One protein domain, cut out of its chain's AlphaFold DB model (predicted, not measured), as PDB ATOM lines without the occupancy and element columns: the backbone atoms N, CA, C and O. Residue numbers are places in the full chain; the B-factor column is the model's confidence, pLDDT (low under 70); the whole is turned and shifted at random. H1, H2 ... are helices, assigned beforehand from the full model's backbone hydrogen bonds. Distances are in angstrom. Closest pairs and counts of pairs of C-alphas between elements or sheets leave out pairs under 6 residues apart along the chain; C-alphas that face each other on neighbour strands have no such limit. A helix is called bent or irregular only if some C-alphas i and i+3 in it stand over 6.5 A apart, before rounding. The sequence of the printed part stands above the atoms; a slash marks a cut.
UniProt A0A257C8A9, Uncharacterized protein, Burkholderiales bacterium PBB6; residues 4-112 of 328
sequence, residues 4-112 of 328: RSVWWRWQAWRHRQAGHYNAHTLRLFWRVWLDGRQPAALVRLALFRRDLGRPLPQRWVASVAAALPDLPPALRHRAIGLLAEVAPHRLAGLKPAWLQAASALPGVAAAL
ATOM      1  N   ARG A   4      14.633  14.175 -19.466       93.75
ATOM      2  CA  ARG A   4      14.321  12.823 -18.982       93.75
ATOM      3  C   ARG A   4      12.983  12.326 -19.541       93.75
ATOM      4  O   ARG A   4      12.915  11.196 -20.019       93.75
ATOM      5  N   SER A   5      11.949  13.173 -19.559       91.56
ATOM      6  CA  SER A   5      10.634  12.850 -20.138       91.56
ATOM      7  C   SER A   5      10.724  12.490 -21.616       91.56
ATOM      8  O   SER A   5      10.142  11.499 -22.063       91.56
ATOM      9  N   VAL A   6      11.458  13.308 -22.380       94.56
ATOM     10  CA  VAL A   6      11.678  13.107 -23.820       94.56
ATOM     11  C   VAL A   6      12.348  11.758 -24.051       94.56
ATOM     12  O   VAL A   6      11.867  10.958 -24.856       94.56
ATOM     13  N   TRP A   7      13.406  11.475 -23.291       96.12
ATOM     14  CA  TRP A   7      14.171  10.244 -23.424       96.12
ATOM     15  C   TRP A   7      13.334   8.997 -23.113       96.12
ATOM     16  O   TRP A   7      13.317   8.061 -23.913       96.12
ATOM     17  N   TRP A   8      12.553   8.993 -22.025       97.00
ATOM     18  CA  TRP A   8      11.674   7.861 -21.709       97.00
ATOM     19  C   TRP A   8      10.611   7.617 -22.783       97.00
ATOM     20  O   TRP A   8      10.327   6.465 -23.118       97.00
ATOM     21  N   ARG A   9      10.031   8.685 -23.347       95.94
ATOM     22  CA  ARG A   9       9.046   8.577 -24.439       95.94
ATOM     23  C   ARG A   9       9.674   7.962 -25.676       95.94
ATOM     24  O   ARG A   9       9.073   7.071 -26.274       95.94
ATOM     25  N   TRP A  10      10.870   8.422 -26.031       96.44
ATOM     26  CA  TRP A  10      11.618   7.894 -27.161       96.44
ATOM     27  C   TRP A  10      11.962   6.415 -26.965       96.44
ATOM     28  O   TRP A  10      11.692   5.620 -27.861       96.44
ATOM     29  N   GLN A  11      12.446   6.020 -25.783       97.31
ATOM     30  CA  GLN A  11      12.737   4.618 -25.466       97.31
ATOM     31  C   GLN A  11      11.486   3.734 -25.540       97.31
ATOM     32  O   GLN A  11      11.490   2.717 -26.232       97.31
ATOM     33  N   ALA A  12      10.387   4.131 -24.888       96.50
ATOM     34  CA  ALA A  12       9.133   3.374 -24.920       96.50
ATOM     35  C   ALA A  12       8.602   3.210 -26.354       96.50
ATOM     36  O   ALA A  12       8.173   2.122 -26.749       96.50
ATOM     37  N   TRP A  13       8.657   4.286 -27.146       95.31
ATOM     38  CA  TRP A  13       8.275   4.261 -28.554       95.31
ATOM     39  C   TRP A  13       9.183   3.330 -29.355       95.31
ATOM     40  O   TRP A  13       8.669   2.422 -30.003       95.31
ATOM     41  N   ARG A  14      10.506   3.495 -29.264       95.38
ATOM     42  CA  ARG A  14      11.491   2.685 -29.989       95.38
ATOM     43  C   ARG A  14      11.320   1.199 -29.682       95.38
ATOM     44  O   ARG A  14      11.239   0.407 -30.614       95.38
ATOM     45  N   HIS A  15      11.184   0.830 -28.409       95.19
ATOM     46  CA  HIS A  15      10.967  -0.563 -28.014       95.19
ATOM     47  C   HIS A  15       9.681  -1.145 -28.609       95.19
ATOM     48  O   HIS A  15       9.691  -2.250 -29.147       95.19
ATOM     49  N   ARG A  16       8.576  -0.389 -28.575       93.56
ATOM     50  CA  ARG A  16       7.318  -0.814 -29.204       93.56
ATOM     51  C   ARG A  16       7.451  -0.935 -30.725       93.56
ATOM     52  O   ARG A  16       6.912  -1.873 -31.305       93.56
ATOM     53  N   GLN A  17       8.151  -0.002 -31.373       90.31
ATOM     54  CA  GLN A  17       8.394  -0.032 -32.821       90.31
ATOM     55  C   GLN A  17       9.294  -1.189 -33.252       90.31
ATOM     56  O   GLN A  17       9.146  -1.650 -34.379       90.31
ATOM     57  N   ALA A  18      10.168  -1.651 -32.359       89.12
ATOM     58  CA  ALA A  18      10.997  -2.841 -32.518       89.12
ATOM     59  C   ALA A  18      10.277  -4.138 -32.100       89.12
ATOM     60  O   ALA A  18      10.895  -5.188 -32.057       89.12
ATOM     61  N   GLY A  19       8.980  -4.089 -31.773       90.38
ATOM     62  CA  GLY A  19       8.212  -5.297 -31.466       90.38
ATOM     63  C   GLY A  19       8.439  -5.887 -30.077       90.38
ATOM     64  O   GLY A  19       7.980  -6.989 -29.808       90.38
ATOM     65  N   HIS A  20       9.070  -5.166 -29.150       93.69
ATOM     66  CA  HIS A  20       9.265  -5.664 -27.788       93.69
ATOM     67  C   HIS A  20       7.981  -5.528 -26.957       93.69
ATOM     68  O   HIS A  20       7.744  -4.492 -26.320       93.69
ATOM     69  N   TYR A  21       7.158  -6.577 -26.934       93.12
ATOM     70  CA  TYR A  21       5.902  -6.634 -26.178       93.12
ATOM     71  C   TYR A  21       6.117  -7.393 -24.866       93.12
ATOM     72  O   TYR A  21       5.652  -8.507 -24.669       93.12
ATOM     73  N   ASN A  22       6.836  -6.758 -23.937       93.19
ATOM     74  CA  ASN A  22       7.228  -7.379 -22.673       93.19
ATOM     75  C   ASN A  22       7.106  -6.423 -21.468       93.19
ATOM     76  O   ASN A  22       6.765  -5.237 -21.581       93.19
ATOM     77  N   ALA A  23       7.407  -6.947 -20.276       95.06
ATOM     78  CA  ALA A  23       7.347  -6.193 -19.025       95.06
ATOM     79  C   ALA A  23       8.348  -5.022 -18.963       95.06
ATOM     80  O   ALA A  23       8.109  -4.050 -18.243       95.06
ATOM     81  N   HIS A  24       9.466  -5.088 -19.693       96.69
ATOM     82  CA  HIS A  24      10.422  -3.983 -19.762       96.69
ATOM     83  C   HIS A  24       9.818  -2.785 -20.503       96.69
ATOM     84  O   HIS A  24       9.741  -1.697 -19.930       96.69
ATOM     85  N   THR A  25       9.277  -2.990 -21.706       96.88
ATOM     86  CA  THR A  25       8.597  -1.927 -22.461       96.88
ATOM     87  C   THR A  25       7.426  -1.338 -21.671       96.88
ATOM     88  O   THR A  25       7.234  -0.121 -21.642       96.88
ATOM     89  N   LEU A  26       6.687  -2.174 -20.931       97.06
ATOM     90  CA  LEU A  26       5.607  -1.705 -20.060       97.06
ATOM     91  C   LEU A  26       6.122  -0.773 -18.950       97.06
ATOM     92  O   LEU A  26       5.497   0.251 -18.667       97.06
ATOM     93  N   ARG A  27       7.271  -1.096 -18.341       97.75
ATOM     94  CA  ARG A  27       7.930  -0.231 -17.349       97.75
ATOM     95  C   ARG A  27       8.380   1.098 -17.955       97.75
ATOM     96  O   ARG A  27       8.263   2.117 -17.278       97.75
ATOM     97  N   LEU A  28       8.820   1.125 -19.216       98.00
ATOM     98  CA  LEU A  28       9.137   2.378 -19.913       98.00
ATOM     99  C   LEU A  28       7.890   3.265 -20.053       98.00
ATOM    100  O   LEU A  28       7.923   4.426 -19.646       98.00
ATOM    101  N   PHE A  29       6.758   2.721 -20.521       97.88
ATOM    102  CA  PHE A  29       5.487   3.464 -20.565       97.88
ATOM    103  C   PHE A  29       5.034   3.939 -19.177       97.88
ATOM    104  O   PHE A  29       4.515   5.047 -19.034       97.88
ATOM    105  N   TRP A  30       5.262   3.128 -18.143       97.94
ATOM    106  CA  TRP A  30       4.975   3.507 -16.762       97.94
ATOM    107  C   TRP A  30       5.826   4.696 -16.303       97.94
ATOM    108  O   TRP A  30       5.293   5.643 -15.729       97.94
ATOM    109  N   ARG A  31       7.135   4.693 -16.598       97.69
ATOM    110  CA  ARG A  31       8.038   5.821 -16.303       97.69
ATOM    111  C   ARG A  31       7.617   7.095 -17.035       97.69
ATOM    112  O   ARG A  31       7.585   8.147 -16.405       97.69
ATOM    113  N   VAL A  32       7.219   6.990 -18.307       96.94
ATOM    114  CA  VAL A  32       6.668   8.121 -19.081       96.94
ATOM    115  C   VAL A  32       5.444   8.728 -18.393       96.94
ATOM    116  O   VAL A  32       5.309   9.949 -18.350       96.94
ATOM    117  N   TRP A  33       4.550   7.895 -17.853       97.12
ATOM    118  CA  TRP A  33       3.391   8.387 -17.114       97.12
ATOM    119  C   TRP A  33       3.780   9.015 -15.770       97.12
ATOM    120  O   TRP A  33       3.302  10.104 -15.475       97.12
ATOM    121  N   LEU A  34       4.664   8.399 -14.981       96.44
ATOM    122  CA  LEU A  34       5.060   8.944 -13.674       96.44
ATOM    123  C   LEU A  34       5.759  10.305 -13.763       96.44
ATOM    124  O   LEU A  34       5.539  11.143 -12.896       96.44
ATOM    125  N   ASP A  35       6.581  10.520 -14.791       94.88
ATOM    126  CA  ASP A  35       7.417  11.720 -14.927       94.88
ATOM    127  C   ASP A  35       6.614  13.018 -15.131       94.88
ATOM    128  O   ASP A  35       7.062  14.087 -14.735       94.88
ATOM    129  N   GLY A  36       5.408  12.943 -15.704       90.50
ATOM    130  CA  GLY A  36       4.578  14.136 -15.924       90.50
ATOM    131  C   GLY A  36       3.096  13.969 -15.618       90.50
ATOM    132  O   GLY A  36       2.336  14.901 -15.854       90.50
ATOM    133  N   ARG A  37       2.667  12.774 -15.187       94.81
ATOM    134  CA  ARG A  37       1.267  12.378 -14.933       94.81
ATOM    135  C   ARG A  37       0.280  12.819 -16.016       94.81
ATOM    136  O   ARG A  37      -0.902  13.010 -15.752       94.81
ATOM    137  N   GLN A  38       0.754  12.939 -17.257       95.88
ATOM    138  CA  GLN A  38      -0.054  13.468 -18.346       95.88
ATOM    139  C   GLN A  38      -1.179  12.484 -18.708       95.88
ATOM    140  O   GLN A  38      -0.892  11.296 -18.907       95.88
ATOM    141  N   PRO A  39      -2.425  12.959 -18.894       96.69
ATOM    142  CA  PRO A  39      -3.564  12.136 -19.304       96.69
ATOM    143  C   PRO A  39      -3.272  11.232 -20.513       96.69
ATOM    144  O   PRO A  39      -3.496  10.020 -20.490       96.69
ATOM    145  N   ALA A  40      -2.652  11.795 -21.553       97.00
ATOM    146  CA  ALA A  40      -2.291  11.053 -22.759       97.00
ATOM    147  C   ALA A  40      -1.246   9.944 -22.513       97.00
ATOM    148  O   ALA A  40      -1.226   8.945 -23.232       97.00
ATOM    149  N   ALA A  41      -0.362  10.102 -21.521       97.06
ATOM    150  CA  ALA A  41       0.608   9.071 -21.158       97.06
ATOM    151  C   ALA A  41      -0.068   7.890 -20.444       97.06
ATOM    152  O   ALA A  41       0.239   6.743 -20.768       97.06
ATOM    153  N   LEU A  42      -1.035   8.162 -19.553       97.94
ATOM    154  CA  LEU A  42      -1.832   7.123 -18.893       97.94
ATOM    155  C   LEU A  42      -2.591   6.269 -19.912       97.94
ATOM    156  O   LEU A  42      -2.536   5.043 -19.850       97.94
ATOM    157  N   VAL A  43      -3.249   6.902 -20.890       97.56
ATOM    158  CA  VAL A  43      -3.982   6.166 -21.932       97.56
ATOM    159  C   VAL A  43      -3.032   5.321 -22.779       97.56
ATOM    160  O   VAL A  43      -3.309   4.151 -23.005       97.56
ATOM    161  N   ARG A  44      -1.875   5.847 -23.206       96.56
ATOM    162  CA  ARG A  44      -0.886   5.053 -23.969       96.56
ATOM    163  C   ARG A  44      -0.359   3.852 -23.182       96.56
ATOM    164  O   ARG A  44      -0.193   2.778 -23.755       96.56
ATOM    165  N   LEU A  45      -0.130   4.025 -21.883       97.81
ATOM    166  CA  LEU A  45       0.237   2.945 -20.972       97.81
ATOM    167  C   LEU A  45      -0.881   1.899 -20.863       97.81
ATOM    168  O   LEU A  45      -0.605   0.706 -20.964       97.81
ATOM    169  N   ALA A  46      -2.135   2.324 -20.707       97.12
ATOM    170  CA  ALA A  46      -3.286   1.424 -20.686       97.12
ATOM    171  C   ALA A  46      -3.465   0.664 -22.013       97.12
ATOM    172  O   ALA A  46      -3.720  -0.536 -21.991       97.12
ATOM    173  N   LEU A  47      -3.243   1.320 -23.155       94.38
ATOM    174  CA  LEU A  47      -3.261   0.676 -24.471       94.38
ATOM    175  C   LEU A  47      -2.166  -0.379 -24.598       94.38
ATOM    176  O   LEU A  47      -2.448  -1.508 -24.975       94.38
ATOM    177  N   PHE A  48      -0.928  -0.054 -24.220       95.00
ATOM    178  CA  PHE A  48       0.149  -1.043 -24.254       95.00
ATOM    179  C   PHE A  48      -0.119  -2.219 -23.302       95.00
ATOM    180  O   PHE A  48       0.162  -3.361 -23.640       95.00
ATOM    181  N   ARG A  49      -0.726  -1.980 -22.130       95.12
ATOM    182  CA  ARG A  49      -1.188  -3.063 -21.241       95.12
ATOM    183  C   ARG A  49      -2.232  -3.954 -21.906       95.12
ATOM    184  O   ARG A  49      -2.102  -5.172 -21.817       95.12
ATOM    185  N   ARG A  50      -3.226  -3.357 -22.568       92.50
ATOM    186  CA  ARG A  50      -4.267  -4.083 -23.306       92.50
ATOM    187  C   ARG A  50      -3.654  -4.985 -24.376       92.50
ATOM    188  O   ARG A  50      -4.082  -6.134 -24.498       92.50
ATOM    189  N   ASP A  51      -2.644  -4.483 -25.089       89.38
ATOM    190  CA  ASP A  51      -1.908  -5.238 -26.108       89.38
ATOM    191  C   ASP A  51      -1.155  -6.446 -25.511       89.38
ATOM    192  O   ASP A  51      -1.008  -7.464 -26.178       89.38
ATOM    193  N   LEU A  52      -0.741  -6.363 -24.238       89.88
ATOM    194  CA  LEU A  52      -0.134  -7.456 -23.456       89.88
ATOM    195  C   LEU A  52      -1.158  -8.380 -22.774       89.88
ATOM    196  O   LEU A  52      -0.812  -9.108 -21.843       89.88
ATOM    197  N   GLY A  53      -2.439  -8.288 -23.123       86.50
ATOM    198  CA  GLY A  53      -3.467  -9.105 -22.482       86.50
ATOM    199  C   GLY A  53      -3.932  -8.635 -21.113       86.50
ATOM    200  O   GLY A  53      -4.708  -9.324 -20.461       86.50
ATOM    201  N   ARG A  54      -3.496  -7.454 -20.667       91.19
ATOM    202  CA  ARG A  54      -3.814  -6.941 -19.333       91.19
ATOM    203  C   ARG A  54      -4.916  -5.885 -19.439       91.19
ATOM    204  O   ARG A  54      -4.651  -4.826 -20.013       91.19
ATOM    205  N   PRO A  55      -6.116  -6.111 -18.872       91.88
ATOM    206  CA  PRO A  55      -7.192  -5.125 -18.921       91.88
ATOM    207  C   PRO A  55      -6.809  -3.821 -18.204       91.88
ATOM    208  O   PRO A  55      -5.832  -3.756 -17.434       91.88
ATOM    209  N   LEU A  56      -7.586  -2.765 -18.467       95.94
ATOM    210  CA  LEU A  56      -7.479  -1.495 -17.750       95.94
ATOM    211  C   LEU A  56      -7.721  -1.751 -16.248       95.94
ATOM    212  O   LEU A  56      -8.776  -2.266 -15.891       95.94
ATOM    213  N   PRO A  57      -6.779  -1.416 -15.347       97.19
ATOM    214  CA  PRO A  57      -7.003  -1.585 -13.914       97.19
ATOM    215  C   PRO A  57      -8.190  -0.747 -13.430       97.19
ATOM    216  O   PRO A  57      -8.273   0.432 -13.772       97.19
ATOM    217  N   GLN A  58      -9.030  -1.297 -12.547       97.25
ATOM    218  CA  GLN A  58     -10.215  -0.596 -12.031       97.25
ATOM    219  C   GLN A  58      -9.879   0.776 -11.424       97.25
ATOM    220  O   GLN A  58     -10.543   1.774 -11.694       97.25
ATOM    221  N   ARG A  59      -8.763   0.860 -10.687       97.50
ATOM    222  CA  ARG A  59      -8.246   2.112 -10.103       97.50
ATOM    223  C   ARG A  59      -7.900   3.207 -11.124       97.50
ATOM    224  O   ARG A  59      -7.693   4.347 -10.734       97.50
ATOM    225  N   TRP A  60      -7.772   2.874 -12.409       98.00
ATOM    226  CA  TRP A  60      -7.474   3.833 -13.479       98.00
ATOM    227  C   TRP A  60      -8.706   4.291 -14.246       98.00
ATOM    228  O   TRP A  60      -8.610   5.282 -14.964       98.00
ATOM    229  N   VAL A  61      -9.848   3.618 -14.092       98.06
ATOM    230  CA  VAL A  61     -11.086   3.930 -14.825       98.06
ATOM    231  C   VAL A  61     -11.475   5.396 -14.638       98.06
ATOM    232  O   VAL A  61     -11.667   6.107 -15.622       98.06
ATOM    233  N   ALA A  62     -11.503   5.883 -13.392       97.56
ATOM    234  CA  ALA A  62     -11.835   7.276 -13.096       97.56
ATOM    235  C   ALA A  62     -10.838   8.262 -13.730       97.56
ATOM    236  O   ALA A  62     -11.249   9.247 -14.336       97.56
ATOM    237  N   SER A  63      -9.534   7.974 -13.662       97.75
ATOM    238  CA  SER A  63      -8.498   8.829 -14.257       97.75
ATOM    239  C   SER A  63      -8.547   8.850 -15.787       97.75
ATOM    240  O   SER A  63      -8.330   9.898 -16.387       97.75
ATOM    241  N   VAL A  64      -8.846   7.718 -16.433       98.00
ATOM    242  CA  VAL A  64      -9.012   7.645 -17.896       98.00
ATOM    243  C   VAL A  64     -10.283   8.371 -18.341       98.00
ATOM    244  O   VAL A  64     -10.249   9.065 -19.353       98.00
ATOM    245  N   ALA A  65     -11.380   8.268 -17.588       97.88
ATOM    246  CA  ALA A  65     -12.609   9.005 -17.876       97.88
ATOM    247  C   ALA A  65     -12.420  10.524 -17.712       97.88
ATOM    248  O   ALA A  65     -12.767  11.287 -18.611       97.88
ATOM    249  N   ALA A  66     -11.794  10.956 -16.612       97.31
ATOM    250  CA  ALA A  66     -11.493  12.367 -16.356       97.31
ATOM    251  C   ALA A  66     -10.533  12.971 -17.395       97.31
ATOM    252  O   ALA A  66     -10.606  14.157 -17.681       97.31
ATOM    253  N   ALA A  67      -9.668  12.149 -17.998       97.44
ATOM    254  CA  ALA A  67      -8.738  12.559 -19.045       97.44
ATOM    255  C   ALA A  67      -9.410  12.911 -20.383       97.44
ATOM    256  O   ALA A  67      -8.814  13.635 -21.179       97.44
ATOM    257  N   LEU A  68     -10.604  12.378 -20.678       98.12
ATOM    258  CA  LEU A  68     -11.207  12.440 -22.017       98.12
ATOM    259  C   LEU A  68     -11.282  13.848 -22.641       98.12
ATOM    260  O   LEU A  68     -10.958  13.946 -23.831       98.12
ATOM    261  N   PRO A  69     -11.666  14.925 -21.918       97.81
ATOM    262  CA  PRO A  69     -11.727  16.274 -22.483       97.81
ATOM    263  C   PRO A  69     -10.398  16.725 -23.102       97.81
ATOM    264  O   PRO A  69     -10.399  17.244 -24.218       97.81
ATOM    265  N   ASP A  70      -9.280  16.404 -22.451       97.00
ATOM    266  CA  ASP A  70      -7.940  16.891 -22.807       97.00
ATOM    267  C   ASP A  70      -7.223  16.008 -23.838       97.00
ATOM    268  O   ASP A  70      -6.131  16.328 -24.318       97.00
ATOM    269  N   LEU A  71      -7.801  14.853 -24.181       97.56
ATOM    270  CA  LEU A  71      -7.195  13.940 -25.144       97.56
ATOM    271  C   LEU A  71      -7.427  14.405 -26.588       97.56
ATOM    272  O   LEU A  71      -8.554  14.757 -26.949       97.56
ATOM    273  N   PRO A  72      -6.417  14.271 -27.470       96.31
ATOM    274  CA  PRO A  72      -6.620  14.388 -28.910       96.31
ATOM    275  C   PRO A  72      -7.693  13.403 -29.403       96.31
ATOM    276  O   PRO A  72      -7.759  12.285 -28.877       96.31
ATOM    277  N   PRO A  73      -8.474  13.730 -30.452       93.88
ATOM    278  CA  PRO A  73      -9.607  12.909 -30.896       93.88
ATOM    279  C   PRO A  73      -9.281  11.424 -31.114       93.88
ATOM    280  O   PRO A  73     -10.028  10.555 -30.666       93.88
ATOM    281  N   ALA A  74      -8.139  11.118 -31.740       91.56
ATOM    282  CA  ALA A  74      -7.711   9.740 -31.987       91.56
ATOM    283  C   ALA A  74      -7.424   8.959 -30.691       91.56
ATOM    284  O   ALA A  74      -7.749   7.778 -30.589       91.56
ATOM    285  N   LEU A  75      -6.834   9.611 -29.684       94.81
ATOM    286  CA  LEU A  75      -6.525   8.972 -28.404       94.81
ATOM    287  C   LEU A  75      -7.760   8.903 -27.497       94.81
ATOM    288  O   LEU A  75      -7.925   7.918 -26.782       94.81
ATOM    289  N   ARG A  76      -8.650   9.900 -27.578       96.50
ATOM    290  CA  ARG A  76      -9.954   9.911 -26.904       96.50
ATOM    291  C   ARG A  76     -10.823   8.738 -27.351       96.50
ATOM    292  O   ARG A  76     -11.338   8.021 -26.507       96.50
ATOM    293  N   HIS A  77     -10.919   8.504 -28.659       93.69
ATOM    294  CA  HIS A  77     -11.632   7.357 -29.232       93.69
ATOM    295  C   HIS A  77     -11.153   6.026 -28.626       93.69
ATOM    296  O   HIS A  77     -11.951   5.242 -28.123       93.69
ATOM    297  N   ARG A  78      -9.832   5.826 -28.559       94.19
ATOM    298  CA  ARG A  78      -9.224   4.636 -27.944       94.19
ATOM    299  C   ARG A  78      -9.456   4.555 -26.431       94.19
ATOM    300  O   ARG A  78      -9.675   3.473 -25.902       94.19
ATOM    301  N   ALA A  79      -9.420   5.680 -25.721       96.75
ATOM    302  CA  ALA A  79      -9.725   5.718 -24.291       96.75
ATOM    303  C   ALA A  79     -11.181   5.317 -24.001       96.75
ATOM    304  O   ALA A  79     -11.428   4.589 -23.046       96.75
ATOM    305  N   ILE A  80     -12.126   5.731 -24.849       96.50
ATOM    306  CA  ILE A  80     -13.534   5.320 -24.750       96.50
ATOM    307  C   ILE A  80     -13.668   3.812 -24.958       96.50
ATOM    308  O   ILE A  80     -14.340   3.163 -24.164       96.50
ATOM    309  N   GLY A  81     -12.963   3.241 -25.938       93.69
ATOM    310  CA  GLY A  81     -12.902   1.786 -26.110       93.69
ATOM    311  C   GLY A  81     -12.404   1.052 -24.861       93.69
ATOM    312  O   GLY A  81     -13.022   0.083 -24.435       93.69
ATOM    313  N   LEU A  82     -11.335   1.550 -24.222       95.81
ATOM    314  CA  LEU A  82     -10.822   0.973 -22.968       95.81
ATOM    315  C   LEU A  82     -11.860   1.021 -21.837       95.81
ATOM    316  O   LEU A  82     -11.947   0.087 -21.041       95.81
ATOM    317  N   LEU A  83     -12.617   2.117 -21.738       97.19
ATOM    318  CA  LEU A  83     -13.679   2.260 -20.741       97.19
ATOM    319  C   LEU A  83     -14.847   1.324 -21.037       97.19
ATOM    320  O   LEU A  83     -15.372   0.720 -20.111       97.19
ATOM    321  N   ALA A  84     -15.221   1.168 -22.305       94.62
ATOM    322  CA  ALA A  84     -16.298   0.282 -22.716       94.62
ATOM    323  C   ALA A  84     -16.011  -1.188 -22.363       94.62
ATOM    324  O   ALA A  84     -16.905  -1.893 -21.912       94.62
ATOM    325  N   GLU A  85     -14.752  -1.623 -22.494       92.06
ATOM    326  CA  GLU A  85     -14.326  -2.988 -22.153       92.06
ATOM    327  C   GLU A  85     -14.424  -3.317 -20.653       92.06
ATOM    328  O   GLU A  85     -14.683  -4.463 -20.302       92.06
ATOM    329  N   VAL A  86     -14.171  -2.350 -19.761       96.25
ATOM    330  CA  VAL A  86     -14.003  -2.619 -18.313       96.25
ATOM    331  C   VAL A  86     -15.091  -1.983 -17.447       96.25
ATOM    332  O   VAL A  86     -15.403  -2.475 -16.365       96.25
ATOM    333  N   ALA A  87     -15.674  -0.876 -17.890       96.75
ATOM    334  CA  ALA A  87     -16.641  -0.092 -17.134       96.75
ATOM    335  C   ALA A  87     -17.695   0.541 -18.067       96.75
ATOM    336  O   ALA A  87     -17.798   1.770 -18.122       96.75
ATOM    337  N   PRO A  88     -18.509  -0.264 -18.780       95.94
ATOM    338  CA  PRO A  88     -19.469   0.232 -19.773       95.94
ATOM    339  C   PRO A  88     -20.480   1.236 -19.198       95.94
ATOM    340  O   PRO A  88     -20.841   2.199 -19.867       95.94
ATOM    341  N   HIS A  89     -20.850   1.112 -17.918       95.19
ATOM    342  CA  HIS A  89     -21.702   2.083 -17.216       95.19
ATOM    343  C   HIS A  89     -21.141   3.520 -17.225       95.19
ATOM    344  O   HIS A  89     -21.897   4.482 -17.110       95.19
ATOM    345  N   ARG A  90     -19.821   3.703 -17.385       96.38
ATOM    346  CA  ARG A  90     -19.194   5.032 -17.492       96.38
ATOM    347  C   ARG A  90     -19.481   5.723 -18.820       96.38
ATOM    348  O   ARG A  90     -19.275   6.932 -18.902       96.38
ATOM    349  N   LEU A  91     -19.953   4.997 -19.834       96.12
ATOM    350  CA  LEU A  91     -20.296   5.576 -21.131       96.12
ATOM    351  C   LEU A  91     -21.534   6.478 -21.055       96.12
ATOM    352  O   LEU A  91     -21.582   7.471 -21.772       96.12
ATOM    353  N   ALA A  92     -22.478   6.198 -20.147       94.06
ATOM    354  CA  ALA A  92     -23.734   6.943 -20.015       94.06
ATOM    355  C   ALA A  92     -23.545   8.445 -19.711       94.06
ATOM    356  O   ALA A  92     -24.400   9.254 -20.055       94.06
ATOM    357  N   GLY A  93     -22.421   8.832 -19.095       92.56
ATOM    358  CA  GLY A  93     -22.102  10.229 -18.777       92.56
ATOM    359  C   GLY A  93     -21.233  10.947 -19.816       92.56
ATOM    360  O   GLY A  93     -20.798  12.073 -19.571       92.56
ATOM    361  N   LEU A  94     -20.895  10.302 -20.938       96.06
ATOM    362  CA  LEU A  94     -20.009  10.889 -21.946       96.06
ATOM    363  C   LEU A  94     -20.776  11.745 -22.957       96.06
ATOM    364  O   LEU A  94     -21.951  11.522 -23.236       96.06
ATOM    365  N   LYS A  95     -20.082  12.719 -23.564       96.31
ATOM    366  CA  LYS A  95     -20.672  13.577 -24.603       96.31
ATOM    367  C   LYS A  95     -21.170  12.718 -25.783       96.31
ATOM    368  O   LYS A  95     -20.367  11.936 -26.305       96.31
ATOM    369  N   PRO A  96     -22.402  12.918 -26.292       94.06
ATOM    370  CA  PRO A  96     -22.945  12.132 -27.405       94.06
ATOM    371  C   PRO A  96     -22.042  12.098 -28.644       94.06
ATOM    372  O   PRO A  96     -21.785  11.031 -29.190       94.06
ATOM    373  N   ALA A  97     -21.447  13.235 -29.025       93.69
ATOM    374  CA  ALA A  97     -20.517  13.310 -30.156       93.69
ATOM    375  C   ALA A  97     -19.268  12.420 -29.984       93.69
ATOM    376  O   ALA A  97     -18.682  11.959 -30.963       93.69
ATOM    377  N   TRP A  98     -18.828  12.168 -28.746       94.94
ATOM    378  CA  TRP A  98     -17.706  11.264 -28.483       94.94
ATOM    379  C   TRP A  98     -18.112   9.800 -28.620       94.94
ATOM    380  O   TRP A  98     -17.350   9.029 -29.203       94.94
ATOM    381  N   LEU A  99     -19.297   9.442 -28.115       93.19
ATOM    382  CA  LEU A  99     -19.872   8.102 -28.237       93.19
ATOM    383  C   LEU A  99     -20.163   7.766 -29.699       93.19
ATOM    384  O   LEU A  99     -19.733   6.724 -30.173       93.19
ATOM    385  N   GLN A 100     -20.772   8.689 -30.443       89.25
ATOM    386  CA  GLN A 100     -20.994   8.552 -31.882       89.25
ATOM    387  C   GLN A 100     -19.677   8.344 -32.637       89.25
ATOM    388  O   GLN A 100     -19.573   7.487 -33.503       89.25
ATOM    389  N   ALA A 101     -18.623   9.083 -32.287       88.44
ATOM    390  CA  ALA A 101     -17.325   8.928 -32.933       88.44
ATOM    391  C   ALA A 101     -16.547   7.675 -32.470       88.44
ATOM    392  O   ALA A 101     -15.402   7.477 -32.896       88.44
ATOM    393  N   ALA A 102     -17.109   6.877 -31.561       89.81
ATOM    394  CA  ALA A 102     -16.564   5.627 -31.039       89.81
ATOM    395  C   ALA A 102     -17.548   4.449 -31.153       89.81
ATOM    396  O   ALA A 102     -17.217   3.360 -30.699       89.81
ATOM    397  N   SER A 103     -18.713   4.640 -31.778       87.94
ATOM    398  CA  SER A 103     -19.795   3.652 -31.885       87.94
ATOM    399  C   SER A 103     -19.372   2.381 -32.618       87.94
ATOM    400  O   SER A 103     -19.878   1.313 -32.315       87.94
ATOM    401  N   ALA A 104     -18.412   2.489 -33.538       81.12
ATOM    402  CA  ALA A 104     -17.843   1.357 -34.266       81.12
ATOM    403  C   ALA A 104     -16.969   0.432 -33.394       81.12
ATOM    404  O   ALA A 104     -16.593  -0.652 -33.835       81.12
ATOM    405  N   LEU A 105     -16.607   0.846 -32.173       84.88
ATOM    406  CA  LEU A 105     -15.838   0.004 -31.259       84.88
ATOM    407  C   LEU A 105     -16.750  -1.076 -30.663       84.88
ATOM    408  O   LEU A 105     -17.769  -0.710 -30.076       84.88
ATOM    409  N   PRO A 106     -16.378  -2.371 -30.698       81.19
ATOM    410  CA  PRO A 106     -17.255  -3.461 -30.256       81.19
ATOM    411  C   PRO A 106     -17.829  -3.272 -28.846       81.19
ATOM    412  O   PRO A 106     -19.032  -3.404 -28.640       81.19
ATOM    413  N   GLY A 107     -16.991  -2.884 -27.878       85.75
ATOM    414  CA  GLY A 107     -17.441  -2.646 -26.503       85.75
ATOM    415  C   GLY A 107     -18.393  -1.454 -26.368       85.75
ATOM    416  O   GLY A 107     -19.259  -1.458 -25.500       85.75
ATOM    417  N   VAL A 108     -18.252  -0.432 -27.219       89.81
ATOM    418  CA  VAL A 108     -19.148   0.733 -27.223       89.81
ATOM    419  C   VAL A 108     -20.472   0.356 -27.878       89.81
ATOM    420  O   VAL A 108     -21.518   0.624 -27.298       89.81
ATOM    421  N   ALA A 109     -20.429  -0.312 -29.035       86.62
ATOM    422  CA  ALA A 109     -21.613  -0.807 -29.732       86.62
ATOM    423  C   ALA A 109     -22.475  -1.706 -28.832       86.62
ATOM    424  O   ALA A 109     -23.688  -1.544 -28.793       86.62
ATOM    425  N   ALA A 110     -21.844  -2.608 -28.072       86.94
ATOM    426  CA  ALA A 110     -22.537  -3.510 -27.155       86.94
ATOM    427  C   ALA A 110     -23.137  -2.804 -25.923       86.94
ATOM    428  O   ALA A 110     -24.095  -3.299 -25.338       86.94
ATOM    429  N   ALA A 111     -22.558  -1.679 -25.499       89.56
ATOM    430  CA  ALA A 111     -22.962  -0.969 -24.286       89.56
ATOM    431  C   ALA A 111     -23.987   0.147 -24.533       89.56
ATOM    432  O   ALA A 111     -24.634   0.598 -23.586       89.56
ATOM    433  N   LEU A 112     -24.112   0.633 -25.769       86.88
ATOM    434  CA  LEU A 112     -25.104   1.643 -26.115       86.88
ATOM    435  C   LEU A 112     -26.454   0.972 -26.405       86.88
ATOM    436  O   LEU A 112     -26.493  -0.009 -27.149       86.88
TER     437      LEU A 112
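AT A GLANCE: This is residues 4 to 112 of the 328 residues of an uncharacterized protein of Burkholderiales bacterium PBB6 (UniProt A0A257C8A9). An elongated stack of helices: H1, H2 and H3 fold back and forth at one end, the hairpin of H4 and H5 packs across the far side of H3, and the short helices H6, H7 and H8 gather at the other end. H6 and H8 pack on H5, while H7 is near H5 without clearly touching it. The 109 printed residues have eight named helices, H1 to H8 in that order along the chain, and no named strand; the class is all helix. The whole is compact, with a radius of gyration of the C-alphas of 14.0 A, and spans 39 by 25 by 23 A.

IN THESE COORDINATES: H1, residues 4 to 17, begins at C-alpha 4 (14.321, 12.823, -18.982) and is 19.8 A long. H2, residues 23 to 36, is 20.7 A long, and H3, residues 39 to 51, is 18.7 A. H4, residues 58 to 70, is 20.7 A long and irregular, with C-alphas 66 and 69 at 7.3 A. H5, residues 73 to 86, begins at C-alpha 73 (-9.607, 12.909, -30.896) and is 20.5 A long. H6 is residues 88 to 93, H7 residues 96 to 100, and H8 residues 106 to 111, ending at C-alpha 111 (-22.962, -0.969, -24.286).

HOW THE PARTS SIT: H1 and H2 form a helical hairpin, a shallow tilt of 31 degrees, opposite ways; their closest C-alphas, Ala 12 and Leu 28, are 5.1 A apart. H2 and H3 form another, at 11 degrees, with the C-alphas of Trp 33 and Ala 41 closest at 5.0 A. H1 and H3 are apart. H3 touches H4 with residues 39 to 43 alone, at a steep tilt of 50 degrees, the closest C-alphas being Pro 39 and Ala 67, 5.2 A. H4 and H5 are a helical hairpin at a shallow tilt of 24 degrees, closest at the C-alphas of Leu 68 and Arg 76, 5.6 A. H5 is the hub, touching H3, H4, H6 and H8. It touches H8 with residues 80 to 85 alone, at a steep tilt of 63 degrees; the C-alphas of Ala 84 and Gly 107 are closest, 4.9 A. H5 and H7 are close but not clearly touching, the C-alphas of His 77 and Trp 98 being closest at 7.3 A. Every O i to N i+4 pair is within hydrogen-bond range in H1, H3, H7 and H8, against 9 of 10 in H2, 8 of 10 in H5, 4 of 9 in H4 and 0 of 2 in H6; O i to N i+3 pairs within range are 7 of 10 in H4 and 1 of 3 in H6.

THE WHOLE: The C-alphas of Arg 4 and Leu 112, the two farthest apart, are 41.6 A apart. The printed part has no cut. The link from H3 to H4 is short, the other links are tight, and no link is long. The mean pLDDT of the printed part is 94.3, and no printed residue is under 70.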